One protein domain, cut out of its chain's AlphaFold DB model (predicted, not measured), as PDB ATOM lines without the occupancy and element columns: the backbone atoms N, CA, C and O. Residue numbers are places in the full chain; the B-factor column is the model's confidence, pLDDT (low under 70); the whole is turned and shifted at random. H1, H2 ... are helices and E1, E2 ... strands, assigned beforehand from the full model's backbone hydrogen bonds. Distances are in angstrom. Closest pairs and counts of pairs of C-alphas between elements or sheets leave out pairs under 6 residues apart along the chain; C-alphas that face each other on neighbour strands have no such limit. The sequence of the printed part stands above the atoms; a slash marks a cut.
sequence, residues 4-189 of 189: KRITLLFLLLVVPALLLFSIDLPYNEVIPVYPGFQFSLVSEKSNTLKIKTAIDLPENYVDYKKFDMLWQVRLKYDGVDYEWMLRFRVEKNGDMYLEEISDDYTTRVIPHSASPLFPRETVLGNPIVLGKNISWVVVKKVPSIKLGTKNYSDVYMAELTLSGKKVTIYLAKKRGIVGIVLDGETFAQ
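What this domain is: This is residues 4 to 189 of the 189 residues of an uncharacterized protein of Spirochaetes bacterium GWF1_51_8 (UniProt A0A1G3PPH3). Two six-stranded sheets, E1 to E6 and E7 to E12, lie face to face as a sandwich, their strands crossed at 56 degrees, and a long arm with the helix H1 sticks out from this body. The second sheet is folded, with E7 and E8 facing E10, E11 and E12 and E9 as the hinge. The printed part has 186 residues with one named helix, then twelve named strands; each sheet is antiparallel and runs in chain order, and the class is mostly strand. The whole is loose, with a radius of gyration of the C-alphas of 21.1 A; its spans of 82 by 38 by 31 A owe their length to the arm, residues 4 to 27.

Where its parts are: The first sheet has E1, residues 38 to 42, E2, 48 to 56, E3, 66 to 77, 34.3 A long, E4, 80 to 91, 35.3 A, E5, 96 to 103, and E6, 107 to 109. The second has E7, residues 128 to 131, E8, 134 to 147, 25.8 A, E9, 150 to 162, 27.5 A, E10, 165 to 172, E11, 176 to 182, and E12, 185 to 188. H1, residues 4 to 21, is 26.2 A long and begins at C-alpha 4 (-7.905, -138.804, -167.486). E1 begins at C-alpha 38 (-17.193, -82.794, -141.322), and E12 ends at C-alpha 188 (-8.089, -78.317, -149.569).

How they stand to each other: E1 to E6 form a meander, each strand the antiparallel neighbour of the one before, and so do E7 to E12; both sheets are twisted. In the hairpin E3 and E4, N 71 and O 86 are within hydrogen-bond range at 2.8 A. In the hairpin E8 and E9, N 142 and O 155 are within range at 2.7 A; E8 bends by 111 degrees at residue 144 and E9 by 96 degrees at residue 153. The parts of the two sheets that face each other are 10.4 A centre to centre. The closest C-alphas of E1 and E12 are those of Leu 41 and Phe 187, 6.3 A apart. E5 and E8 are near each other, with 6 pairs of C-alphas within 10 A. H1 is on neither sheet; 12 of its 14 O i to N i+4 pairs are within hydrogen-bond range.

The domain as a whole: The two C-alphas farthest apart, those of Lys 4 and Gly 79, are 82.4 A apart. Without residues 4 to 27, which stand free, the body spans 47 by 36 by 30 A. The printed part has no cut; the links H1 to E1 and E6 to E7 are long. The mean pLDDT of the printed part is 70.3, and residues 4 to 45, 55 to 66 and 111 to 123 are among those under 70.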
ATOM      1  N   LYS A   4      -7.543-139.784-166.445       59.59
ATOM      2  CA  LYS A   4      -7.905-138.804-167.486       59.59
ATOM      3  C   LYS A   4      -9.326-138.226-167.355       59.59
ATOM      4  O   LYS A   4      -9.524-137.055-167.654       59.59
ATOM      5  N   ARG A   5     -10.318-139.013-166.912       58.38
ATOM      6  CA  ARG A   5     -11.710-138.543-166.725       58.38
ATOM      7  C   ARG A   5     -11.867-137.679-165.473       58.38
ATOM      8  O   ARG A   5     -12.662-136.747-165.490       58.38
ATOM      9  N   ILE A   6     -11.095-137.961-164.422       64.31
ATOM     10  CA  ILE A   6     -11.097-137.174-163.180       64.31
ATOM     11  C   ILE A   6     -10.434-135.817-163.432       64.31
ATOM     12  O   ILE A   6     -10.985-134.791-163.045       64.31
ATOM     13  N   THR A   7      -9.312-135.790-164.162       61.66
ATOM     14  CA  THR A   7      -8.629-134.539-164.529       61.66
ATOM     15  C   THR A   7      -9.512-133.639-165.394       61.66
ATOM     16  O   THR A   7      -9.545-132.435-165.170       61.66
ATOM     17  N   LEU A   8     -10.268-134.214-166.339       64.06
ATOM     18  CA  LEU A   8     -11.171-133.450-167.205       64.06
ATOM     19  C   LEU A   8     -12.329-132.815-166.418       64.06
ATOM     20  O   LEU A   8     -12.661-131.660-166.660       64.06
ATOM     21  N   LEU A   9     -12.901-133.539-165.448       62.47
ATOM     22  CA  LEU A   9     -13.936-133.016-164.545       62.47
ATOM     23  C   LEU A   9     -13.400-131.909-163.632       62.47
ATOM     24  O   LEU A   9     -14.084-130.913-163.413       62.47
ATOM     25  N   PHE A  10     -12.165-132.050-163.148       60.25
ATOM     26  CA  PHE A  10     -11.518-131.017-162.342       60.25
ATOM     27  C   PHE A  10     -11.241-129.755-163.173       60.25
ATOM     28  O   PHE A  10     -11.527-128.649-162.726       60.25
ATOM     29  N   LEU A  11     -10.775-129.910-164.418       57.66
ATOM     30  CA  LEU A  11     -10.570-128.786-165.336       57.66
ATOM     31  C   LEU A  11     -11.892-128.070-165.663       57.66
ATOM     32  O   LEU A  11     -11.929-126.841-165.698       57.66
ATOM     33  N   LEU A  12     -12.985-128.824-165.843       63.59
ATOM     34  CA  LEU A  12     -14.314-128.270-166.125       63.59
ATOM     35  C   LEU A  12     -14.879-127.438-164.964       63.59
ATOM     36  O   LEU A  12     -15.671-126.533-165.204       63.59
ATOM     37  N   LEU A  13     -14.480-127.733-163.723       60.38
ATOM     38  CA  LEU A  13     -14.877-126.982-162.526       60.38
ATOM     39  C   LEU A  13     -14.020-125.728-162.293       60.38
ATOM     40  O   LEU A  13     -14.511-124.746-161.741       60.38
ATOM     41  N   VAL A  14     -12.761-125.731-162.736       59.47
ATOM     42  CA  VAL A  14     -11.831-124.608-162.521       59.47
ATOM     43  C   VAL A  14     -12.045-123.473-163.533       59.47
ATOM     44  O   VAL A  14     -11.901-122.305-163.177       59.47
ATOM     45  N   VAL A  15     -12.455-123.775-164.771       58.88
ATOM     46  CA  VAL A  15     -12.678-122.753-165.817       58.88
ATOM     47  C   VAL A  15     -13.818-121.766-165.475       58.88
ATOM     48  O   VAL A  15     -13.597-120.560-165.603       58.88
ATOM     49  N   PRO A  16     -14.994-122.191-164.968       56.06
ATOM     50  CA  PRO A  16     -16.033-121.265-164.510       56.06
ATOM     51  C   PRO A  16     -15.616-120.468-163.269       56.06
ATOM     52  O   PRO A  16     -15.976-119.302-163.139       56.06
ATOM     53  N   ALA A  17     -14.830-121.070-162.368       56.03
ATOM     54  CA  ALA A  17     -14.340-120.391-161.171       56.03
ATOM     55  C   ALA A  17     -13.354-119.261-161.515       56.03
ATOM     56  O   ALA A  17     -13.434-118.183-160.936       56.03
ATOM     57  N   LEU A  18     -12.483-119.460-162.510       51.12
ATOM     58  CA  LEU A  18     -11.600-118.407-163.028       51.12
ATOM     59  C   LEU A  18     -12.381-117.269-163.709       51.12
ATOM     60  O   LEU A  18     -12.001-116.108-163.574       51.12
ATOM     61  N   LEU A  19     -13.508-117.569-164.368       48.91
ATOM     62  CA  LEU A  19     -14.397-116.545-164.937       48.91
ATOM     63  C   LEU A  19     -15.111-115.707-163.862       48.91
ATOM     64  O   LEU A  19     -15.349-114.524-164.092       48.91
ATOM     65  N   LEU A  20     -15.379-116.260-162.672       49.91
ATOM     66  CA  LEU A  20     -15.903-115.487-161.532       49.91
ATOM     67  C   LEU A  20     -14.872-114.493-160.971       49.91
ATOM     68  O   LEU A  20     -15.256-113.410-160.542       49.91
ATOM     69  N   PHE A  21     -13.575-114.820-161.029       44.59
ATOM     70  CA  PHE A  21     -12.482-113.895-160.682       44.59
ATOM     71  C   PHE A  21     -12.133-112.902-161.802       44.59
ATOM     72  O   PHE A  21     -11.383-111.963-161.565       44.59
ATOM     73  N   SER A  22     -12.678-113.095-163.010       31.03
ATOM     74  CA  SER A  22     -12.481-112.207-164.169       31.03
ATOM     75  C   SER A  22     -13.544-111.113-164.274       31.03
ATOM     76  O   SER A  22     -13.494-110.281-165.180       31.03
ATOM     77  N   ILE A  23     -14.525-111.099-163.368       33.62
ATOM     78  CA  ILE A  23     -15.329-109.902-163.165       33.62
ATOM     79  C   ILE A  23     -14.445-108.970-162.346       33.62
ATOM     80  O   ILE A  23     -14.463-109.008-161.116       33.62
ATOM     81  N   ASP A  24     -13.676-108.134-163.044       30.72
ATOM     82  CA  ASP A  24     -13.244-106.853-162.501       30.72
ATOM     83  C   ASP A  24     -14.522-106.098-162.129       30.72
ATOM     84  O   ASP A  24     -15.095-105.327-162.906       30.72
ATOM     85  N   LEU A  25     -15.029-106.360-160.922       32.81
ATOM     86  CA  LEU A  25     -15.854-105.386-160.249       32.81
ATOM     87  C   LEU A  25     -14.960-104.155-160.203       32.81
ATOM     88  O   LEU A  25     -13.860-104.257-159.649       32.81
ATOM     89  N   PRO A  26     -15.366-103.034-160.833       26.77
ATOM     90  CA  PRO A  26     -14.556-101.833-160.811       26.77
ATOM     91  C   PRO A  26     -14.178-101.626-159.359       26.77
ATOM     92  O   PRO A  26     -15.060-101.747-158.500       26.77
ATOM     93  N   TYR A  27     -12.884-101.409-159.109       32.19
ATOM     94  CA  TYR A  27     -12.343-101.022-157.814       32.19
ATOM     95  C   TYR A  27     -13.071 -99.737-157.425       32.19
ATOM     96  O   TYR A  27     -12.659 -98.612-157.698       32.19
ATOM     97  N   ASN A  28     -14.283 -99.912-156.916       34.06
ATOM     98  CA  ASN A  28     -15.073 -98.886-156.328       34.06
ATOM     99  C   ASN A  28     -14.294 -98.680-155.051       34.06
ATOM    100  O   ASN A  28     -14.420 -99.446-154.100       34.06
ATOM    101  N   GLU A  29     -13.467 -97.639-155.050       34.66
ATOM    102  CA  GLU A  29     -13.416 -96.762-153.899       34.66
ATOM    103  C   GLU A  29     -14.881 -96.472-153.557       34.66
ATOM    104  O   GLU A  29     -15.525 -95.590-154.129       34.66
ATOM    105  N   VAL A  30     -15.458 -97.372-152.758       33.66
ATOM    106  CA  VAL A  30     -16.768 -97.243-152.159       33.66
ATOM    107  C   VAL A  30     -16.707 -95.869-151.535       33.66
ATOM    108  O   VAL A  30     -15.836 -95.638-150.701       33.66
ATOM    109  N   ILE A  31     -17.562 -94.952-151.997       35.03
ATOM    110  CA  ILE A  31     -17.844 -93.722-151.263       35.03
ATOM    111  C   ILE A  31     -18.241 -94.243-149.896       35.03
ATOM    112  O   ILE A  31     -19.282 -94.902-149.804       35.03
ATOM    113  N   PRO A  32     -17.390 -94.115-148.872       37.75
ATOM    114  CA  PRO A  32     -17.734 -94.747-147.634       37.75
ATOM    115  C   PRO A  32     -18.933 -93.955-147.129       37.75
ATOM    116  O   PRO A  32     -18.851 -92.737-146.964       37.75
ATOM    117  N   VAL A  33     -20.076 -94.632-147.007       37.81
ATOM    118  CA  VAL A  33     -21.329 -94.073-146.493       37.81
ATOM    119  C   VAL A  33     -21.126 -93.863-144.992       37.81
ATOM    120  O   VAL A  33     -21.685 -94.566-144.159       37.81
ATOM    121  N   TYR A  34     -20.206 -92.972-144.626       37.62
ATOM    122  CA  TYR A  34     -20.091 -92.506-143.258       37.62
ATOM    123  C   TYR A  34     -21.275 -91.570-143.000       37.62
ATOM    124  O   TYR A  34     -21.687 -90.838-143.907       37.62
ATOM    125  N   PRO A  35     -21.811 -91.546-141.772       40.94
ATOM    126  CA  PRO A  35     -22.755 -90.522-141.367       40.94
ATOM    127  C   PRO A  35     -22.001 -89.191-141.364       40.94
ATOM    128  O   PRO A  35     -21.305 -88.865-140.415       40.94
ATOM    129  N   GLY A  36     -22.084 -88.484-142.486       52.94
ATOM    130  CA  GLY A  36     -21.585 -87.142-142.725       52.94
ATOM    131  C   GLY A  36     -20.154 -86.818-142.287       52.94
ATOM    132  O   GLY A  36     -19.867 -86.578-141.120       52.94
ATOM    133  N   PHE A  37     -19.240 -86.693-143.248       56.53
ATOM    134  CA  PHE A  37     -17.903 -86.162-142.975       56.53
ATOM    135  C   PHE A  37     -17.996 -84.656-142.709       56.53
ATOM    136  O   PHE A  37     -18.557 -83.909-143.516       56.53
ATOM    137  N   GLN A  38     -17.414 -84.207-141.599       63.09
ATOM    138  CA  GLN A  38     -17.193 -82.794-141.322       63.09
ATOM    139  C   GLN A  38     -15.693 -82.523-141.298       63.09
ATOM    140  O   GLN A  38     -14.958 -83.171-140.555       63.09
ATOM    141  N   PHE A  39     -15.241 -81.547-142.077       59.97
ATOM    142  CA  PHE A  39     -13.870 -81.054-142.006       59.97
ATOM    143  C   PHE A  39     -13.861 -79.540-141.814       59.97
ATOM    144  O   PHE A  39     -14.754 -78.828-142.272       59.97
ATOM    145  N   SER A  40     -12.865 -79.064-141.072       60.44
ATOM    146  CA  SER A  40     -12.628 -77.648-140.814       60.44
ATOM    147  C   SER A  40     -11.225 -77.322-141.287       60.44
ATOM    148  O   SER A  40     -10.269 -77.960-140.856       60.44
ATOM    149  N   LEU A  41     -11.109 -76.330-142.152       63.81
ATOM    150  CA  LEU A  41      -9.845 -75.794-142.624       63.81
ATOM    151  C   LEU A  41      -9.697 -74.394-142.041       63.81
ATOM    152  O   LEU A  41     -10.647 -73.613-142.054       63.81
ATOM    153  N   VAL A  42      -8.529 -74.108-141.479       63.81
ATOM    154  CA  VAL A  42      -8.183 -72.794-140.935       63.81
ATOM    155  C   VAL A  42      -6.983 -72.301-141.717       63.81
ATOM    156  O   VAL A  42      -6.022 -73.048-141.891       63.81
ATOM    157  N   SER A  43      -7.051 -71.076-142.215       60.38
ATOM    158  CA  SER A  43      -5.934 -70.481-142.934       60.38
ATOM    159  C   SER A  43      -5.006 -69.686-142.031       60.38
ATOM    160  O   SER A  43      -5.318 -69.401-140.875       60.38
ATOM    161  N   GLU A  44      -3.873 -69.265-142.590       58.72
ATOM    162  CA  GLU A  44      -2.896 -68.406-141.908       58.72
ATOM    163  C   GLU A  44      -3.492 -67.059-141.468       58.72
ATOM    164  O   GLU A  44      -3.045 -66.474-140.485       58.72
ATOM    165  N   LYS A  45      -4.550 -66.588-142.145       65.12
ATOM    166  CA  LYS A  45      -5.283 -65.360-141.800       65.12
ATOM    167  C   LYS A  45      -6.412 -65.590-140.790       65.12
ATOM    168  O   LYS A  45      -7.218 -64.697-140.561       65.12
ATOM    169  N   SER A  46      -6.482 -66.774-140.175       70.75
ATOM    170  CA  SER A  46      -7.557 -67.186-139.257       70.75
ATOM    171  C   SER A  46      -8.956 -67.249-139.892       70.75
ATOM    172  O   SER A  46      -9.955 -67.327-139.172       70.75
ATOM    173  N   ASN A  47      -9.047 -67.274-141.227       68.81
ATOM    174  CA  ASN A  47     -10.289 -67.603-141.919       68.81
ATOM    175  C   ASN A  47     -10.603 -69.080-141.681       68.81
ATOM    176  O   ASN A  47      -9.702 -69.922-141.703       68.81
ATOM    177  N   THR A  48     -11.873 -69.410-141.452       72.06
ATOM    178  CA  THR A  48     -12.282 -70.797-141.199       72.06
ATOM    179  C   THR A  48     -13.302 -71.248-142.224       72.06
ATOM    180  O   THR A  48     -14.338 -70.609-142.371       72.06
ATOM    181  N   LEU A  49     -13.053 -72.380-142.871       69.94
ATOM    182  CA  LEU A  49     -14.003 -73.056-143.744       69.94
ATOM    183  C   LEU A  49     -14.397 -74.385-143.106       69.94
ATOM    184  O   LEU A  49     -13.563 -75.272-142.942       69.94
ATOM    185  N   LYS A  50     -15.670 -74.539-142.760       73.25
ATOM    186  CA  LYS A  50     -16.248 -75.786-142.263       73.25
ATOM    187  C   LYS A  50     -17.180 -76.341-143.320       73.25
ATOM    188  O   LYS A  50     -18.127 -75.673-143.717       73.25
ATOM    189  N   ILE A  51     -16.929 -77.567-143.747       71.31
ATOM    190  CA  ILE A  51     -17.797 -78.271-144.684       71.31
ATOM    191  C   ILE A  51     -18.316 -79.507-143.980       71.31
ATOM    192  O   ILE A  51     -17.537 -80.338-143.509       71.31
ATOM    193  N   LYS A  52     -19.638 -79.616-143.909       73.25
ATOM    194  CA  LYS A  52     -20.342 -80.806-143.454       73.25
ATOM    195  C   LYS A  52     -21.048 -81.415-144.652       73.25
ATOM    196  O   LYS A  52     -21.874 -80.769-145.288       73.25
ATOM    197  N   THR A  53     -20.713 -82.658-144.952       71.25
ATOM    198  CA  THR A  53     -21.422 -83.458-145.947       71.25
ATOM    199  C   THR A  53     -22.446 -84.329-145.246       71.25
ATOM    200  O   THR A  53     -22.176 -84.807-144.154       71.25
ATOM    201  N   ALA A  54     -23.596 -84.569-145.858       70.31
ATOM    202  CA  ALA A  54     -24.534 -85.614-145.485       70.31
ATOM    203  C   ALA A  54     -24.955 -86.359-146.754       70.31
ATOM    204  O   ALA A  54     -25.095 -85.749-147.813       70.31
ATOM    205  N   ILE A  55     -25.108 -87.675-146.650       68.81
ATOM    206  CA  ILE A  55     -25.637 -88.513-147.726       68.81
ATOM    207  C   ILE A  55     -27.040 -88.915-147.301       68.81
ATOM    208  O   ILE A  55     -27.201 -89.541-146.255       68.81
ATOM    209  N   ASP A  56     -28.022 -88.537-148.106       66.50
ATOM    210  CA  ASP A  56     -29.408 -88.938-147.945       66.50
ATOM    211  C   ASP A  56     -29.711 -90.065-148.939       66.50
ATOM    212  O   ASP A  56     -29.566 -89.915-150.159       66.50
ATOM    213  N   LEU A  57     -30.035 -91.238-148.399       61.00
ATOM    214  CA  LEU A  57     -30.356 -92.419-149.190       61.00
ATOM    215  C   LEU A  57     -31.874 -92.474-149.383       61.00
ATOM    216  O   LEU A  57     -32.602 -92.314-148.405       61.00
ATOM    217  N   PRO A  58     -32.373 -92.755-150.598       59.06
ATOM    218  CA  PRO A  58     -33.807 -92.901-150.807       59.06
ATOM    219  C   PRO A  58     -34.372 -94.021-149.921       59.06
ATOM    220  O   PRO A  58     -33.775 -95.091-149.802       59.06
ATOM    221  N   GLU A  59     -35.550 -93.783-149.339       48.34
ATOM    222  CA  GLU A  59     -36.228 -94.722-148.428       48.34
ATOM    223  C   GLU A  59     -36.537 -96.079-149.089       48.34
ATOM    224  O   GLU A  59     -36.633 -97.104-148.414       48.34
ATOM    225  N   ASN A  60     -36.645 -96.112-150.423       48.44
ATOM    226  CA  ASN A  60     -36.912 -97.321-151.194       48.44
ATOM    227  C   ASN A  60     -35.632 -97.941-151.775       48.44
ATOM    228  O   ASN A  60     -34.967 -97.365-152.636       48.44
ATOM    229  N   TYR A  61     -35.366 -99.198-151.399       42.53
ATOM    230  CA  TYR A  61     -34.215-100.018-151.832       42.53
ATOM    231  C   TYR A  61     -34.087-100.167-153.370       42.53
ATOM    232  O   TYR A  61     -33.028-100.502-153.895       42.53
ATOM    233  N   VAL A  62     -35.165 -99.931-154.126       48.34
ATOM    234  CA  VAL A  62     -35.191-100.025-155.601       48.34
ATOM    235  C   VAL A  62     -34.588 -98.771-156.268       48.34
ATOM    236  O   VAL A  62     -34.147 -98.835-157.419       48.34
ATOM    237  N   ASP A  63     -34.474 -97.662-155.528       52.41
ATOM    238  CA  ASP A  63     -34.007 -96.354-156.006       52.41
ATOM    239  C   ASP A  63     -32.519 -96.060-155.740       52.41
ATOM    240  O   ASP A  63     -32.046 -94.982-156.097       52.41
ATOM    241  N   TYR A  64     -31.719 -97.029-155.264       53.97
ATOM    242  CA  TYR A  64     -30.250 -96.891-155.099       53.97
ATOM    243  C   TYR A  64     -29.460 -96.581-156.379       53.97
ATOM    244  O   TYR A  64     -28.228 -96.542-156.383       53.97
ATOM    245  N   LYS A  65     -30.144 -96.368-157.502       60.38
ATOM    246  CA  LYS A  65     -29.534 -95.792-158.697       60.38
ATOM    247  C   LYS A  65     -29.127 -94.332-158.486       60.38
ATOM    248  O   LYS A  65     -28.281 -93.868-159.244       60.38
ATOM    249  N   LYS A  66     -29.681 -93.654-157.479       69.94
ATOM    250  CA  LYS A  66     -29.369 -92.272-157.118       69.94
ATOM    251  C   LYS A  66     -29.370 -92.083-155.600       69.94
ATOM    252  O   LYS A  66     -30.080 -92.787-154.888       69.94
ATOM    253  N   PHE A  67     -28.589 -91.131-155.115       70.88
ATOM    254  CA  PHE A  67     -28.652 -90.641-153.739       70.88
ATOM    255  C   PHE A  67     -28.398 -89.139-153.726       70.88
ATOM    256  O   PHE A  67     -27.773 -88.619-154.651       70.88
ATOM    257  N   ASP A  68     -28.846 -88.450-152.684       74.88
ATOM    258  CA  ASP A  68     -28.570 -87.027-152.540       74.88
ATOM    259  C   ASP A  68     -27.386 -86.808-151.605       74.88
ATOM    260  O   ASP A  68     -27.225 -87.458-150.575       74.88
ATOM    261  N   MET A  69     -26.522 -85.882-151.987       75.81
ATOM    262  CA  MET A  69     -25.397 -85.424-151.200       75.81
ATOM    263  C   MET A  69     -25.627 -83.956-150.860       75.81
ATOM    264  O   MET A  69     -25.597 -83.085-151.730       75.81
ATOM    265  N   LEU A  70     -25.884 -83.692-149.585       80.94
ATOM    266  CA  LEU A  70     -26.080 -82.355-149.041       80.94
ATOM    267  C   LEU A  70     -24.760 -81.850-148.479       80.94
ATOM    268  O   LEU A  70     -24.170 -82.496-147.611       80.94
ATOM    269  N   TRP A  71     -24.301 -80.691-148.932       79.56
ATOM    270  CA  TRP A  71     -23.133 -80.025-148.371       79.56
ATOM    271  C   TRP A  71     -23.505 -78.708-147.762       79.56
ATOM    272  O   TRP A  71     -23.902 -77.795-148.469       79.56
ATOM    273  N   GLN A  72     -23.277 -78.602-146.467       81.62
ATOM    274  CA  GLN A  72     -23.355 -77.365-145.725       81.62
ATOM    275  C   GLN A  72     -21.948 -76.783-145.620       81.62
ATOM    276  O   GLN A  72     -21.044 -77.408-145.061       81.62
ATOM    277  N   VAL A  73     -21.763 -75.592-146.174       78.75
ATOM    278  CA  VAL A  73     -20.504 -74.858-146.183       78.75
ATOM    279  C   VAL A  73     -20.668 -73.631-145.299       78.75
ATOM    280  O   VAL A  73     -21.523 -72.790-145.550       78.75
ATOM    281  N   ARG A  74     -19.846 -73.538-144.256       81.25
ATOM    282  CA  ARG A  74     -19.757 -72.386-143.359       81.25
ATOM    283  C   ARG A  74     -18.384 -71.766-143.493       81.25
ATOM    284  O   ARG A  74     -17.383 -72.404-143.166       81.25
ATOM    285  N   LEU A  75     -18.334 -70.534-143.960       77.31
ATOM    286  CA  LEU A  75     -17.116 -69.774-144.158       77.31
ATOM    287  C   LEU A  75     -17.128 -68.564-143.229       77.31
ATOM    288  O   LEU A  75     -18.012 -67.725-143.324       77.31
ATOM    289  N   LYS A  76     -16.104 -68.442-142.393       80.94
ATOM    290  CA  LYS A  76     -15.768 -67.204-141.697       80.94
ATOM    291  C   LYS A  76     -14.596 -66.562-142.415       80.94
ATOM    292  O   LYS A  76     -13.503 -67.132-142.402       80.94
ATOM    293  N   TYR A  77     -14.830 -65.417-143.043       75.62
ATOM    294  CA  TYR A  77     -13.832 -64.703-143.837       75.62
ATOM    295  C   TYR A  77     -13.810 -63.225-143.456       75.62
ATOM    296  O   TYR A  77     -14.857 -62.577-143.479       75.62
ATOM    297  N   ASP A  78     -12.644 -62.706-143.065       80.94
ATOM    298  CA  ASP A  78     -12.461 -61.316-142.611       80.94
ATOM    299  C   ASP A  78     -13.493 -60.873-141.546       80.94
ATOM    300  O   ASP A  78     -13.974 -59.742-141.523       80.94
ATOM    301  N   GLY A  79     -13.868 -61.795-140.652       79.06
ATOM    302  CA  GLY A  79     -14.830 -61.545-139.571       79.06
ATOM    303  C   GLY A  79     -16.309 -61.631-139.963       79.06
ATOM    304  O   GLY A  79     -17.153 -61.502-139.078       79.06
ATOM    305  N   VAL A  80     -16.632 -61.895-141.232       80.69
ATOM    306  CA  VAL A  80     -18.004 -62.120-141.712       80.69
ATOM    307  C   VAL A  80     -18.266 -63.617-141.848       80.69
ATOM    308  O   VAL A  80     -17.454 -64.342-142.428       80.69
ATOM    309  N   ASP A  81     -19.402 -64.071-141.322       81.19
ATOM    310  CA  ASP A  81     -19.867 -65.447-141.460       81.19
ATOM    311  C   ASP A  81     -20.789 -65.572-142.682       81.19
ATOM    312  O   ASP A  81     -21.699 -64.769-142.888       81.19
ATOM    313  N   TYR A  82     -20.534 -66.594-143.489       78.69
ATOM    314  CA  TYR A  82     -21.325 -66.986-144.645       78.69
ATOM    315  C   TYR A  82     -21.698 -68.453-144.493       78.69
ATOM    316  O   TYR A  82     -20.829 -69.294-144.249       78.69
ATOM    317  N   GLU A  83     -22.966 -68.776-144.695       81.88
ATOM    318  CA  GLU A  83     -23.430 -70.152-144.710       81.88
ATOM    319  C   GLU A  83     -24.299 -70.410-145.939       81.88
ATOM    320  O   GLU A  83     -25.166 -69.625-146.323       81.88
ATOM    321  N   TRP A  84     -23.996 -71.515-146.613       83.50
ATOM    322  CA  TRP A  84     -24.780 -71.992-147.737       83.50
ATOM    323  C   TRP A  84     -24.786 -73.510-147.787       83.50
ATOM    324  O   TRP A  84     -23.929 -74.196-147.226       83.50
ATOM    325  N   MET A  85     -25.770 -74.040-148.491       84.00
ATOM    326  CA  MET A  85     -25.975 -75.452-148.701       84.00
ATOM    327  C   MET A  85     -26.101 -75.755-150.192       84.00
ATOM    328  O   MET A  85     -26.768 -75.038-150.935       84.00
ATOM    329  N   LEU A  86     -25.447 -76.825-150.631       84.62
ATOM    330  CA  LEU A  86     -25.524 -77.349-151.989       84.62
ATOM    331  C   LEU A  86     -26.100 -78.762-151.934       84.62
ATOM    332  O   LEU A  86     -25.560 -79.611-151.221       84.62
ATOM    333  N   ARG A  87     -27.163 -79.032-152.694       84.38
ATOM    334  CA  ARG A  87     -27.699 -80.388-152.865       84.38
ATOM    335  C   ARG A  87     -27.276 -80.928-154.213       84.38
ATOM    336  O   ARG A  87     -27.689 -80.411-155.252       84.38
ATOM    337  N   PHE A  88     -26.490 -81.990-154.188       82.38
ATOM    338  CA  PHE A  88     -26.123 -82.734-155.376       82.38
ATOM    339  C   PHE A  88     -26.888 -84.048-155.425       82.38
ATOM    340  O   PHE A  88     -26.760 -84.853-154.512       82.38
ATOM    341  N   ARG A  89     -27.604 -84.321-156.511       82.19
ATOM    342  CA  ARG A  89     -28.032 -85.688-156.813       82.19
ATOM    343  C   ARG A  89     -26.863 -86.435-157.429       82.19
ATOM    344  O   ARG A  89     -26.267 -85.955-158.389       82.19
ATOM    345  N   VAL A  90     -26.522 -87.597-156.895       78.38
ATOM    346  CA  VAL A  90     -25.432 -88.443-157.379       78.38
ATOM    347  C   VAL A  90     -26.014 -89.719-157.959       78.38
ATOM    348  O   VAL A  90     -26.723 -90.457-157.282       78.38
ATOM    349  N   GLU A  91     -25.709 -89.992-159.220       77.19
ATOM    350  CA  GLU A  91     -26.147 -91.198-159.918       77.19
ATOM    351  C   GLU A  91     -25.172 -92.359-159.674       77.19
ATOM    352  O   GLU A  91     -24.003 -92.174-159.324       77.19
ATOM    353  N   LYS A  92     -25.614 -93.589-159.953       71.62
ATOM    354  CA  LYS A  92     -24.827 -94.825-159.792       71.62
ATOM    355  C   LYS A  92     -23.470 -94.797-160.502       71.62
ATOM    356  O   LYS A  92     -22.515 -95.424-160.047       71.62
ATOM    357  N   ASN A  93     -23.373 -94.102-161.634       71.31
ATOM    358  CA  ASN A  93     -22.126 -93.973-162.389       71.31
ATOM    359  C   ASN A  93     -21.150 -92.945-161.772       71.31
ATOM    360  O   ASN A  93     -20.035 -92.796-162.278       71.31
ATOM    361  N   GLY A  94     -21.541 -92.277-160.682       69.38
ATOM    362  CA  GLY A  94     -20.788 -91.247-159.972       69.38
ATOM    363  C   GLY A  94     -20.960 -89.841-160.542       69.38
ATOM    364  O   GLY A  94     -20.235 -88.943-160.113       69.38
ATOM    365  N   ASP A  95     -21.840 -89.663-161.528       75.12
ATOM    366  CA  ASP A  95     -22.187 -88.351-162.063       75.12
ATOM    367  C   ASP A  95     -23.014 -87.588-161.025       75.12
ATOM    368  O   ASP A  95     -23.847 -88.172-160.334       75.12
ATOM    369  N   MET A  96     -22.762 -86.291-160.898       78.12
ATOM    370  CA  MET A  96     -23.386 -85.424-159.905       78.12
ATOM    371  C   MET A  96     -24.175 -84.327-160.617       78.12
ATOM    372  O   MET A  96     -23.752 -83.826-161.657       78.12
ATOM    373  N   TYR A  97     -25.306 -83.939-160.048       80.56
ATOM    374  CA  TYR A  97     -26.205 -82.916-160.568       80.56
ATOM    375  C   TYR A  97     -26.437 -81.937-159.437       80.56
ATOM    376  O   TYR A  97     -26.954 -82.339-158.401       80.56
ATOM    377  N   LEU A  98     -26.042 -80.676-159.599       82.62
ATOM    378  CA  LEU A  98     -26.446 -79.665-158.625       82.62
ATOM    379  C   LEU A  98     -27.948 -79.420-158.811       82.62
ATOM    380  O   LEU A  98     -28.368 -78.948-159.864       82.62
ATOM    381  N   GLU A  99     -28.749 -79.782-157.818       84.12
ATOM    382  CA  GLU A  99     -30.211 -79.667-157.866       84.12
ATOM    383  C   GLU A  99     -30.697 -78.475-157.037       84.12
ATOM    384  O   GLU A  99     -31.766 -77.933-157.304       84.12
ATOM    385  N   GLU A 100     -29.922 -78.032-156.045       82.25
ATOM    386  CA  GLU A 100     -30.328 -76.946-155.154       82.25
ATOM    387  C   GLU A 100     -29.129 -76.157-154.626       82.25
ATOM    388  O   GLU A 100     -28.092 -76.733-154.283       82.25
ATOM    389  N   ILE A 101     -29.310 -74.841-154.516       84.00
ATOM    390  CA  ILE A 101     -28.443 -73.936-153.762       84.00
ATOM    391  C   ILE A 101     -29.313 -73.213-152.736       84.00
ATOM    392  O   ILE A 101     -30.297 -72.569-153.100       84.00
ATOM    393  N   SER A 102     -28.933 -73.300-151.471       79.06
ATOM    394  CA  SER A 102     -29.592 -72.627-150.355       79.06
ATOM    395  C   SER A 102     -28.591 -71.722-149.639       79.06
ATOM    396  O   SER A 102     -27.446 -72.118-149.453       79.06
ATOM    397  N   ASP A 103     -28.994 -70.520-149.248       73.81
ATOM    398  CA  ASP A 103     -28.266 -69.668-148.298       73.81
ATOM    399  C   ASP A 103     -29.085 -69.501-147.006       73.81
ATOM    400  O   ASP A 103     -30.156 -70.096-146.872       73.81
ATOM    401  N   ASP A 104     -28.592 -68.705-146.054       65.81
ATOM    402  CA  ASP A 104     -29.257 -68.461-144.762       65.81
ATOM    403  C   ASP A 104     -30.710 -67.954-144.870       65.81
ATOM    404  O   ASP A 104     -31.465 -68.030-143.900       65.81
ATOM    405  N   TYR A 105     -31.123 -67.438-146.032       62.84
ATOM    406  CA  TYR A 105     -32.413 -66.771-146.208       62.84
ATOM    407  C   TYR A 105     -33.290 -67.404-147.290       62.84
ATOM    408  O   TYR A 105     -34.515 -67.258-147.252       62.84
ATOM    409  N   THR A 106     -32.701 -68.052-148.296       68.81
ATOM    410  CA  THR A 106     -33.403 -68.484-149.502       68.81
ATOM    411  C   THR A 106     -32.882 -69.799-150.067       68.81
ATOM    412  O   THR A 106     -31.688 -70.002-150.254       68.81
ATOM    413  N   THR A 107     -33.823 -70.662-150.452       78.38
ATOM    414  CA  THR A 107     -33.561 -71.881-151.224       78.38
ATOM    415  C   THR A 107     -33.907 -71.662-152.694       78.38
ATOM    416  O   THR A 107     -34.967 -71.121-153.032       78.38
ATOM    417  N   ARG A 108     -33.013 -72.090-153.589       80.00
ATOM    418  CA  ARG A 108     -33.179 -72.035-155.045       80.00
ATOM    419  C   ARG A 108     -32.964 -73.420-155.641       80.00
ATOM    420  O   ARG A 108     -31.847 -73.932-155.664       80.00
ATOM    421  N   VAL A 109     -34.041 -73.996-156.167       79.62
ATOM    422  CA  VAL A 109     -34.001 -75.259-156.911       79.62
ATOM    423  C   VAL A 109     -33.561 -74.976-158.343       79.62
ATOM    424  O   VAL A 109     -34.104 -74.087-159.004       79.62
ATOM    425  N   ILE A 110     -32.577 -75.729-158.825       76.31
ATOM    426  CA  ILE A 110     -32.122 -75.660-160.208       76.31
ATOM    427  C   ILE A 110     -33.125 -76.433-161.075       76.31
ATOM    428  O   ILE A 110     -33.397 -77.602-160.796       76.31
ATOM    429  N   PRO A 111     -33.705 -75.813-162.121       67.25
ATOM    430  CA  PRO A 111     -34.611 -76.515-163.020       67.25
ATOM    431  C   PRO A 111     -33.916 -77.728-163.631       67.25
ATOM    432  O   PRO A 111     -32.779 -77.610-164.076       67.25
ATOM    433  N   HIS A 112     -34.612 -78.860-163.748       65.75
ATOM    434  CA  HIS A 112     -34.000 -80.094-164.248       65.75
ATOM    435  C   HIS A 112     -33.386 -79.951-165.657       65.75
ATOM    436  O   HIS A 112     -32.372 -80.564-165.977       65.75
ATOM    437  N   SER A 113     -33.965 -79.079-166.489       61.81
ATOM    438  CA  SER A 113     -33.450 -78.713-167.818       61.81
ATOM    439  C   SER A 113     -32.126 -77.940-167.789       61.81
ATOM    440  O   SER A 113     -31.462 -77.827-168.813       61.81
ATOM    441  N   ALA A 114     -31.775 -77.377-166.637       59.53
ATOM    442  CA  ALA A 114     -30.580 -76.589-166.383       59.53
ATOM    443  C   ALA A 114     -29.678 -77.223-165.310       59.53
ATOM    444  O   ALA A 114     -28.664 -76.618-164.982       59.53
ATOM    445  N   SER A 115     -30.007 -78.408-164.769       61.09
ATOM    446  CA  SER A 115     -29.163 -79.099-163.784       61.09
ATOM    447  C   SER A 115     -27.771 -79.315-164.395       61.09
ATOM    448  O   SER A 115     -27.645 -80.053-165.381       61.09
ATOM    449  N   PRO A 116     -26.708 -78.682-163.863       60.28
ATOM    450  CA  PRO A 116     -25.378 -78.827-164.418       60.28
ATOM    451  C   PRO A 116     -24.930 -80.256-164.156       60.28
ATOM    452  O   PRO A 116     -24.775 -80.684-163.010       60.28
ATOM    453  N   LEU A 117     -24.765 -81.002-165.243       59.44
ATOM    454  CA  LEU A 117     -24.374 -82.394-165.192       59.44
ATOM    455  C   LEU A 117     -22.854 -82.517-165.133       59.44
ATOM    456  O   LEU A 117     -22.154 -82.377-166.135       59.44
ATOM    457  N   PHE A 118     -22.346 -82.856-163.958       63.38
ATOM    458  CA  PHE A 118     -20.967 -83.288-163.775       63.38
ATOM    459  C   PHE A 118     -20.903 -84.784-164.034       63.38
ATOM    460  O   PHE A 118     -21.635 -85.513-163.370       63.38
ATOM    461  N   PRO A 119     -20.046 -85.310-164.921       57.19
ATOM    462  CA  PRO A 119     -18.870 -84.726-165.552       57.19
ATOM    463  C   PRO A 119     -19.034 -84.588-167.086       57.19
ATOM    464  O   PRO A 119     -18.240 -85.159-167.833       57.19
ATOM    465  N   ARG A 120     -20.079 -83.916-167.595       64.81
ATOM    466  CA  ARG A 120     -20.272 -83.788-169.055       64.81
ATOM    467  C   ARG A 120     -19.607 -82.534-169.614       64.81
ATOM    468  O   ARG A 120     -19.804 -81.434-169.115       64.81
ATOM    469  N   GLU A 121     -18.875 -82.683-170.714       63.22
ATOM    470  CA  GLU A 121     -18.207 -81.558-171.391       63.22
ATOM    471  C   GLU A 121     -19.198 -80.510-171.922       63.22
ATOM    472  O   GLU A 121     -18.879 -79.329-172.005       63.22
ATOM    473  N   THR A 122     -20.436 -80.922-172.204       61.88
ATOM    474  CA  THR A 122     -21.493 -80.065-172.760       61.88
ATOM    475  C   THR A 122     -21.945 -78.934-171.833       61.88
ATOM    476  O   THR A 122     -22.596 -78.005-172.299       61.88
ATOM    477  N   VAL A 123     -21.643 -78.996-170.530       68.75
ATOM    478  CA  VAL A 123     -22.035 -77.953-169.561       68.75
ATOM    479  C   VAL A 123     -20.911 -76.965-169.234       68.75
ATOM    480  O   VAL A 123     -21.118 -76.046-168.444       68.75
ATOM    481  N   LEU A 124     -19.725 -77.126-169.834       78.56
ATOM    482  CA  LEU A 124     -18.591 -76.243-169.572       78.56
ATOM    483  C   LEU A 124     -18.833 -74.832-170.126       78.56
ATOM    484  O   LEU A 124     -19.296 -74.661-171.250       78.56
ATOM    485  N   GLY A 125     -18.504 -73.817-169.331       81.81
ATOM    486  CA  GLY A 125     -18.589 -72.402-169.686       81.81
ATOM    487  C   GLY A 125     -20.004 -71.820-169.730       81.81
ATOM    488  O   GLY A 125     -20.134 -70.621-169.956       81.81
ATOM    489  N   ASN A 126     -21.048 -72.619-169.486       83.44
ATOM    490  CA  ASN A 126     -22.441 -72.174-169.533       83.44
ATOM    491  C   ASN A 126     -22.956 -71.849-168.118       83.44
ATOM    492  O   ASN A 126     -23.239 -72.774-167.351       83.44
ATOM    493  N   PRO A 127     -23.061 -70.562-167.730       84.50
ATOM    494  CA  PRO A 127     -23.524 -70.188-166.402       84.50
ATOM    495  C   PRO A 127     -25.030 -70.403-166.245       84.50
ATOM    496  O   PRO A 127     -25.833 -70.029-167.098       84.50
ATOM    497  N   ILE A 128     -25.413 -70.938-165.093       83.38
ATOM    498  CA  ILE A 128     -26.787 -71.054-164.621       83.38
ATOM    499  C   ILE A 128     -27.016 -69.929-163.619       83.38
ATOM    500  O   ILE A 128     -26.410 -69.904-162.547       83.38
ATOM    501  N   VAL A 129     -27.884 -68.987-163.972       83.75
ATOM    502  CA  VAL A 129     -28.234 -67.845-163.120       83.75
ATOM    503  C   VAL A 129     -29.513 -68.178-162.358       83.75
ATOM    504  O   VAL A 129     -30.561 -68.388-162.962       83.75
ATOM    505  N   LEU A 130     -29.429 -68.225-161.028       76.50
ATOM    506  CA  LEU A 130     -30.532 -68.592-160.127       76.50
ATOM    507  C   LEU A 130     -31.121 -67.379-159.386       76.50
ATOM    508  O   LEU A 130     -32.041 -67.510-158.580       76.50
ATOM    509  N   GLY A 131     -30.588 -66.187-159.646       73.31
ATOM    510  CA  GLY A 131     -31.045 -64.925-159.077       73.31
ATOM    511  C   GLY A 131     -30.066 -63.795-159.375       73.31
ATOM    512  O   GLY A 131     -29.043 -64.004-160.021       73.31
ATOM    513  N   LYS A 132     -30.354 -62.588-158.869       72.69
ATOM    514  CA  LYS A 132     -29.517 -61.398-159.125       72.69
ATOM    515  C   LYS A 132     -28.063 -61.558-158.663       72.69
ATOM    516  O   LYS A 132     -27.183 -60.972-159.277       72.69
ATOM    517  N   ASN A 133     -27.823 -62.366-157.627       75.38
ATOM    518  CA  ASN A 133     -26.505 -62.542-157.008       75.38
ATOM    519  C   ASN A 133     -26.112 -64.016-156.826       75.38
ATOM    520  O   ASN A 133     -25.199 -64.299-156.054       75.38
ATOM    521  N   ILE A 134     -26.826 -64.941-157.477       79.81
ATOM    522  CA  ILE A 134     -26.575 -66.380-157.372       79.81
ATOM    523  C   ILE A 134     -26.389 -66.929-158.777       79.81
ATOM    524  O   ILE A 134     -27.329 -66.939-159.576       79.81
ATOM    525  N   SER A 135     -25.185 -67.395-159.077       85.31
ATOM    526  CA  SER A 135     -24.917 -68.095-160.328       85.31
ATOM    527  C   SER A 135     -23.912 -69.210-160.136       85.31
ATOM    528  O   SER A 135     -22.993 -69.100-159.329       85.31
ATOM    529  N   TRP A 136     -24.056 -70.251-160.938       87.19
ATOM    530  CA  TRP A 136     -23.177 -71.403-160.948       87.19
ATOM    531  C   TRP A 136     -22.670 -71.659-162.359       87.19
ATOM    532  O   TRP A 136     -23.459 -71.685-163.297       87.19
ATOM    533  N   VAL A 137     -21.375 -71.895-162.531       88.31
ATOM    534  CA  VAL A 137     -20.814 -72.293-163.826       88.31
ATOM    535  C   VAL A 137     -19.772 -73.375-163.634       88.31
ATOM    536  O   VAL A 137     -18.927 -73.290-162.750       88.31
ATOM    537  N   VAL A 138     -19.800 -74.400-164.480       87.88
ATOM    538  CA  VAL A 138     -18.685 -75.343-164.582       87.88
ATOM    539  C   VAL A 138     -17.715 -74.767-165.591       87.88
ATOM    540  O   VAL A 138     -18.061 -74.638-166.754       87.88
ATOM    541  N   VAL A 139     -16.518 -74.376-165.178       90.00
ATOM    542  CA  VAL A 139     -15.590 -73.656-166.057       90.00
ATOM    543  C   VAL A 139     -14.853 -74.624-166.973       90.00
ATOM    544  O   VAL A 139     -14.840 -74.448-168.187       90.00
ATOM    545  N   LYS A 140     -14.221 -75.651-166.395       89.94
ATOM    546  CA  LYS A 140     -13.415 -76.618-167.149       89.94
ATOM    547  C   LYS A 140     -13.207 -77.925-166.395       89.94
ATOM    548  O   LYS A 140     -13.329 -77.979-165.170       89.94
ATOM    549  N   LYS A 141     -12.792 -78.948-167.140       88.75
ATOM    550  CA  LYS A 141     -12.186 -80.164-166.597       88.75
ATOM    551  C   LYS A 141     -10.684 -79.947-166.376       88.75
ATOM    552  O   LYS A 141      -9.999 -79.355-167.207       88.75
ATOM    553  N   VAL A 142     -10.177 -80.441-165.258       89.56
ATOM    554  CA  VAL A 142      -8.773 -80.439-164.853       89.56
ATOM    555  C   VAL A 142      -8.337 -81.903-164.734       89.56
ATOM    556  O   VAL A 142      -8.817 -82.604-163.842       89.56
ATOM    557  N   PRO A 143      -7.467 -82.404-165.634       87.12
ATOM    558  CA  PRO A 143      -7.091 -83.820-165.657       87.12
ATOM    559  C   PRO A 143      -6.480 -84.307-164.343       87.12
ATOM    560  O   PRO A 143      -6.760 -85.417-163.900       87.12
ATOM    561  N   SER A 144      -5.663 -83.462-163.718       88.50
ATOM    562  CA  SER A 144      -5.065 -83.712-162.415       88.50
ATOM    563  C   SER A 144      -4.774 -82.391-161.719       88.50
ATOM    564  O   SER A 144      -4.324 -81.436-162.357       88.50
ATOM    565  N   ILE A 145      -5.032 -82.334-160.418       86.19
ATOM    566  CA  ILE A 145      -4.688 -81.199-159.569       86.19
ATOM    567  C   ILE A 145      -4.173 -81.695-158.223       86.19
ATOM    568  O   ILE A 145      -4.712 -82.635-157.635       86.19
ATOM    569  N   LYS A 146      -3.130 -81.034-157.727       84.88
ATOM    570  CA  LYS A 146      -2.679 -81.190-156.350       84.88
ATOM    571  C   LYS A 146      -3.377 -80.146-155.490       84.88
ATOM    572  O   LYS A 146      -3.210 -78.951-155.722       84.88
ATOM    573  N   LEU A 147      -4.145 -80.599-154.510       78.12
ATOM    574  CA  LEU A 147      -4.830 -79.756-153.537       78.12
ATOM    575  C   LEU A 147      -4.372 -80.210-152.151       78.12
ATOM    576  O   LEU A 147      -4.512 -81.379-151.801       78.12
ATOM    577  N   GLY A 148      -3.741 -79.306-151.399       73.50
ATOM    578  CA  GLY A 148      -3.094 -79.663-150.137       73.50
ATOM    579  C   GLY A 148      -2.013 -80.734-150.333       73.50
ATOM    580  O   GLY A 148      -1.078 -80.570-151.125       73.50
ATOM    581  N   THR A 149      -2.134 -81.845-149.605       74.88
ATOM    582  CA  THR A 149      -1.192 -82.976-149.670       74.88
ATOM    583  C   THR A 149      -1.615 -84.068-150.654       74.88
ATOM    584  O   THR A 149      -0.821 -84.971-150.924       74.88
ATOM    585  N   LYS A 150      -2.826 -83.990-151.220       78.00
ATOM    586  CA  LYS A 150      -3.412 -85.031-152.074       78.00
ATOM    587  C   LYS A 150      -3.438 -84.628-153.546       78.00
ATOM    588  O   LYS A 150      -3.538 -83.455-153.901       78.00
ATOM    589  N   ASN A 151      -3.371 -85.639-154.408       84.00
ATOM    590  CA  ASN A 151      -3.591 -85.496-155.844       84.00
ATOM    591  C   ASN A 151      -4.979 -86.027-156.193       84.00
ATOM    592  O   ASN A 151      -5.356 -87.116-155.761       84.00
ATOM    593  N   TYR A 152      -5.706 -85.270-157.007       84.19
ATOM    594  CA  TYR A 152      -7.036 -85.616-157.486       84.19
ATOM    595  C   TYR A 152      -7.031 -85.645-159.011       84.19
ATOM    596  O   TYR A 152      -6.562 -84.699-159.643       84.19
ATOM    597  N   SER A 153      -7.560 -86.715-159.599       85.50
ATOM    598  CA  SER A 153      -7.744 -86.860-161.046       85.50
ATOM    599  C   SER A 153      -9.181 -86.545-161.463       85.50
ATOM    600  O   SER A 153     -10.106 -86.670-160.660       85.50
ATOM    601  N   ASP A 154      -9.368 -86.163-162.730       83.44
ATOM    602  CA  ASP A 154     -10.684 -85.887-163.332       83.44
ATOM    603  C   ASP A 154     -11.537 -84.890-162.525       83.44
ATOM    604  O   ASP A 154     -12.717 -85.117-162.242       83.44
ATOM    605  N   VAL A 155     -10.923 -83.768-162.151       86.19
ATOM    606  CA  VAL A 155     -11.547 -82.731-161.328       86.19
ATOM    607  C   VAL A 155     -12.263 -81.710-162.202       86.19
ATOM    608  O   VAL A 155     -11.761 -81.296-163.241       86.19
ATOM    609  N   TYR A 156     -13.427 -81.254-161.767       88.00
ATOM    610  CA  TYR A 156     -14.150 -80.147-162.376       88.00
ATOM    611  C   TYR A 156     -13.910 -78.886-161.569       88.00
ATOM    612  O   TYR A 156     -14.089 -78.877-160.355       88.00
ATOM    613  N   MET A 157     -13.511 -77.821-162.252       91.12
ATOM    614  CA  MET A 157     -13.436 -76.493-161.664       91.12
ATOM    615  C   MET A 157     -14.760 -75.789-161.941       91.12
ATOM    616  O   MET A 157     -15.086 -75.531-163.101       91.12
ATOM    617  N   ALA A 158     -15.521 -75.508-160.894       90.25
ATOM    618  CA  ALA A 158     -16.753 -74.744-160.954       90.25
ATOM    619  C   ALA A 158     -16.594 -73.408-160.226       90.25
ATOM    620  O   ALA A 158     -15.751 -73.268-159.345       90.25
ATOM    621  N   GLU A 159     -17.402 -72.425-160.590       90.88
ATOM    622  CA  GLU A 159     -17.478 -71.141-159.909       90.88
ATOM    623  C   GLU A 159     -18.902 -70.907-159.427       90.88
ATOM    624  O   GLU A 159     -19.870 -70.990-160.188       90.88
ATOM    625  N   LEU A 160     -19.003 -70.594-158.144       87.75
ATOM    626  CA  LEU A 160     -20.218 -70.191-157.469       87.75
ATOM    627  C   LEU A 160     -20.108 -68.703-157.166       87.75
ATOM    628  O   LEU A 160     -19.223 -68.272-156.433       87.75
ATOM    629  N   THR A 161     -21.002 -67.909-157.739       86.81
ATOM    630  CA  THR A 161     -21.202 -66.527-157.305       86.81
ATOM    631  C   THR A 161     -22.338 -66.519-156.301       86.81
ATOM    632  O   THR A 161     -23.440 -66.935-156.647       86.81
ATOM    633  N   LEU A 162     -22.069 -66.058-155.084       76.69
ATOM    634  CA  LEU A 162     -23.058 -65.846-154.029       76.69
ATOM    635  C   LEU A 162     -22.849 -64.459-153.444       76.69
ATOM    636  O   LEU A 162     -21.739 -64.115-153.040       76.69
ATOM    637  N   SER A 163     -23.906 -63.649-153.409       71.06
ATOM    638  CA  SER A 163     -23.884 -62.320-152.779       71.06
ATOM    639  C   SER A 163     -22.720 -61.434-153.257       71.06
ATOM    640  O   SER A 163     -22.121 -60.694-152.483       71.06
ATOM    641  N   GLY A 164     -22.375 -61.528-154.548       71.75
ATOM    642  CA  GLY A 164     -21.291 -60.755-155.167       71.75
ATOM    643  C   GLY A 164     -19.877 -61.293-154.916       71.75
ATOM    644  O   GLY A 164     -18.922 -60.761-155.481       71.75
ATOM    645  N   LYS A 165     -19.723 -62.364-154.131       78.69
ATOM    646  CA  LYS A 165     -18.457 -63.082-153.959       78.69
ATOM    647  C   LYS A 165     -18.385 -64.266-154.912       78.69
ATOM    648  O   LYS A 165     -19.358 -64.995-155.079       78.69
ATOM    649  N   LYS A 166     -17.220 -64.444-155.535       86.81
ATOM    650  CA  LYS A 166     -16.927 -65.585-156.405       86.81
ATOM    651  C   LYS A 166     -16.093 -66.596-155.641       86.81
ATOM    652  O   LYS A 166     -15.011 -66.276-155.162       86.81
ATOM    653  N   VAL A 167     -16.605 -67.812-155.561       86.81
ATOM    654  CA  VAL A 167     -15.965 -68.951-154.919       86.81
ATOM    655  C   VAL A 167     -15.654 -69.969-156.007       86.81
ATOM    656  O   VAL A 167     -16.559 -70.428-156.706       86.81
ATOM    657  N   THR A 168     -14.389 -70.341-156.164       90.31
ATOM    658  CA  THR A 168     -14.007 -71.451-157.040       90.31
ATOM    659  C   THR A 168     -14.091 -72.749-156.253       90.31
ATOM    660  O   THR A 168     -13.567 -72.860-155.148       90.31
ATOM    661  N   ILE A 169     -14.746 -73.747-156.825       88.69
ATOM    662  CA  ILE A 169     -14.998 -75.039-156.208       88.69
ATOM    663  C   ILE A 169     -14.422 -76.139-157.098       88.69
ATOM    664  O   ILE A 169     -14.743 -76.230-158.283       88.69
ATOM    665  N   TYR A 170     -13.590 -77.000-156.519       87.50
ATOM    666  CA  TYR A 170     -13.057 -78.190-157.171       87.50
ATOM    667  C   TYR A 170     -13.889 -79.413-156.799       87.50
ATOM    668  O   TYR A 170     -13.961 -79.794-155.629       87.50
ATOM    669  N   LEU A 171     -14.492 -80.038-157.807       85.38
ATOM    670  CA  LEU A 171     -15.364 -81.200-157.682       85.38
ATOM    671  C   LEU A 171     -14.689 -82.435-158.278       85.38
ATOM    672  O   LEU A 171     -14.453 -82.492-159.483       85.38
ATOM    673  N   ALA A 172     -14.411 -83.443-157.459       80.69
ATOM    674  CA  ALA A 172     -13.942 -84.742-157.928       80.69
ATOM    675  C   ALA A 172     -15.111 -85.729-158.017       80.69
ATOM    676  O   ALA A 172     -15.972 -85.794-157.134       80.69
ATOM    677  N   LYS A 173     -15.137 -86.532-159.086       75.44
ATOM    678  CA  LYS A 173     -16.174 -87.550-159.301       75.44
ATOM    679  C   LYS A 173     -16.266 -88.498-158.095       75.44
ATOM    680  O   LYS A 173     -15.235 -88.866-157.538       75.44
ATOM    681  N   LYS A 174     -17.484 -88.882-157.684       70.62
ATOM    682  CA  LYS A 174     -17.787 -89.709-156.486       70.62
ATOM    683  C   LYS A 174     -17.367 -89.116-155.126       70.62
ATOM    684  O   LYS A 174     -17.881 -89.552-154.106       70.62
ATOM    685  N   ARG A 175     -16.447 -88.150-155.083       72.19
ATOM    686  CA  ARG A 175     -15.884 -87.589-153.843       72.19
ATOM    687  C   ARG A 175     -16.496 -86.254-153.462       72.19
ATOM    688  O   ARG A 175     -16.554 -85.943-152.279       72.19
ATOM    689  N   GLY A 176     -16.943 -85.483-154.449       77.19
ATOM    690  CA  GLY A 176     -17.534 -84.187-154.193       77.19
ATOM    691  C   GLY A 176     -16.539 -83.035-154.144       77.19
ATOM    692  O   GLY A 176     -15.581 -83.024-154.913       77.19
ATOM    693  N   ILE A 177     -16.763 -82.060-153.253       79.75
ATOM    694  CA  ILE A 177     -15.837 -80.948-153.020       79.75
ATOM    695  C   ILE A 177     -14.542 -81.496-152.452       79.75
ATOM    696  O   ILE A 177     -14.515 -82.060-151.362       79.75
ATOM    697  N   VAL A 178     -13.461 -81.273-153.190       79.94
ATOM    698  CA  VAL A 178     -12.092 -81.619-152.787       79.94
ATOM    699  C   VAL A 178     -11.224 -80.387-152.546       79.94
ATOM    700  O   VAL A 178     -10.173 -80.482-151.915       79.94
ATOM    701  N   GLY A 179     -11.682 -79.216-152.989       79.56
ATOM    702  CA  GLY A 179     -11.070 -77.945-152.636       79.56
ATOM    703  C   GLY A 179     -11.965 -76.760-152.948       79.56
ATOM    704  O   GLY A 179     -12.848 -76.833-153.804       79.56
ATOM    705  N   ILE A 180     -11.717 -75.663-152.249       82.12
ATOM    706  CA  ILE A 180     -12.354 -74.370-152.452       82.12
ATOM    707  C   ILE A 180     -11.256 -73.316-152.537       82.12
ATOM    708  O   ILE A 180     -10.310 -73.346-151.754       82.12
ATOM    709  N   VAL A 181     -11.376 -72.390-153.482       82.75
ATOM    710  CA  VAL A 181     -10.509 -71.217-153.584       82.75
ATOM    711  C   VAL A 181     -11.358 -69.960-153.510       82.75
ATOM    712  O   VAL A 181     -12.351 -69.830-154.225       82.75
ATOM    713  N   LEU A 182     -10.956 -69.035-152.644       79.88
ATOM    714  CA  LEU A 182     -11.595 -67.736-152.472       79.88
ATOM    715  C   LEU A 182     -10.518 -66.662-152.363       79.88
ATOM    716  O   LEU A 182      -9.620 -66.785-151.537       79.88
ATOM    717  N   ASP A 183     -10.599 -65.624-153.198       78.19
ATOM    718  CA  ASP A 183      -9.683 -64.473-153.166       78.19
ATOM    719  C   ASP A 183      -8.183 -64.887-153.138       78.19
ATOM    720  O   ASP A 183      -7.348 -64.284-152.465       78.19
ATOM    721  N   GLY A 184      -7.837 -65.951-153.882       74.06
ATOM    722  CA  GLY A 184      -6.479 -66.514-153.990       74.06
ATOM    723  C   GLY A 184      -6.087 -67.502-152.883       74.06
ATOM    724  O   GLY A 184      -5.055 -68.166-152.981       74.06
ATOM    725  N   GLU A 185      -6.914 -67.650-151.855       72.50
ATOM    726  CA  GLU A 185      -6.702 -68.550-150.726       72.50
ATOM    727  C   GLU A 185      -7.281 -69.936-151.025       72.50
ATOM    728  O   GLU A 185      -8.430 -70.045-151.445       72.50
ATOM    729  N   THR A 186      -6.492 -70.999-150.831       74.62
ATOM    730  CA  THR A 186      -6.907 -72.381-151.130       74.62
ATOM    731  C   THR A 186      -7.196 -73.164-149.856       74.62
ATOM    732  O   THR A 186      -6.318 -73.352-149.018       74.62
ATOM    733  N   PHE A 187      -8.405 -73.704-149.766       71.81
ATOM    734  CA  PHE A 187      -8.861 -74.618-148.731       71.81
ATOM    735  C   PHE A 187      -9.006 -76.019-149.348       71.81
ATOM    736  O   PHE A 187      -9.875 -76.233-150.190       71.81
ATOM    737  N   ALA A 188      -8.155 -76.978-148.968       68.25
ATOM    738  CA  ALA A 188      -8.089 -78.317-149.569       68.25
ATOM    739  C   ALA A 188      -8.057 -79.456-148.531       68.25
ATOM    740  O   ALA A 188      -7.593 -79.248-147.410       68.25
ATOM    741  N   GLN A 189      -8.547 -80.642-148.923       61.81
ATOM    742  CA  GLN A 189      -8.569 -81.885-148.123       61.81
ATOM    743  C   GLN A 189      -7.304 -82.754-148.250       61.81
ATOM    744  O   GLN A 189      -6.507 -82.553-149.187       61.81
TER     745      GLN A 189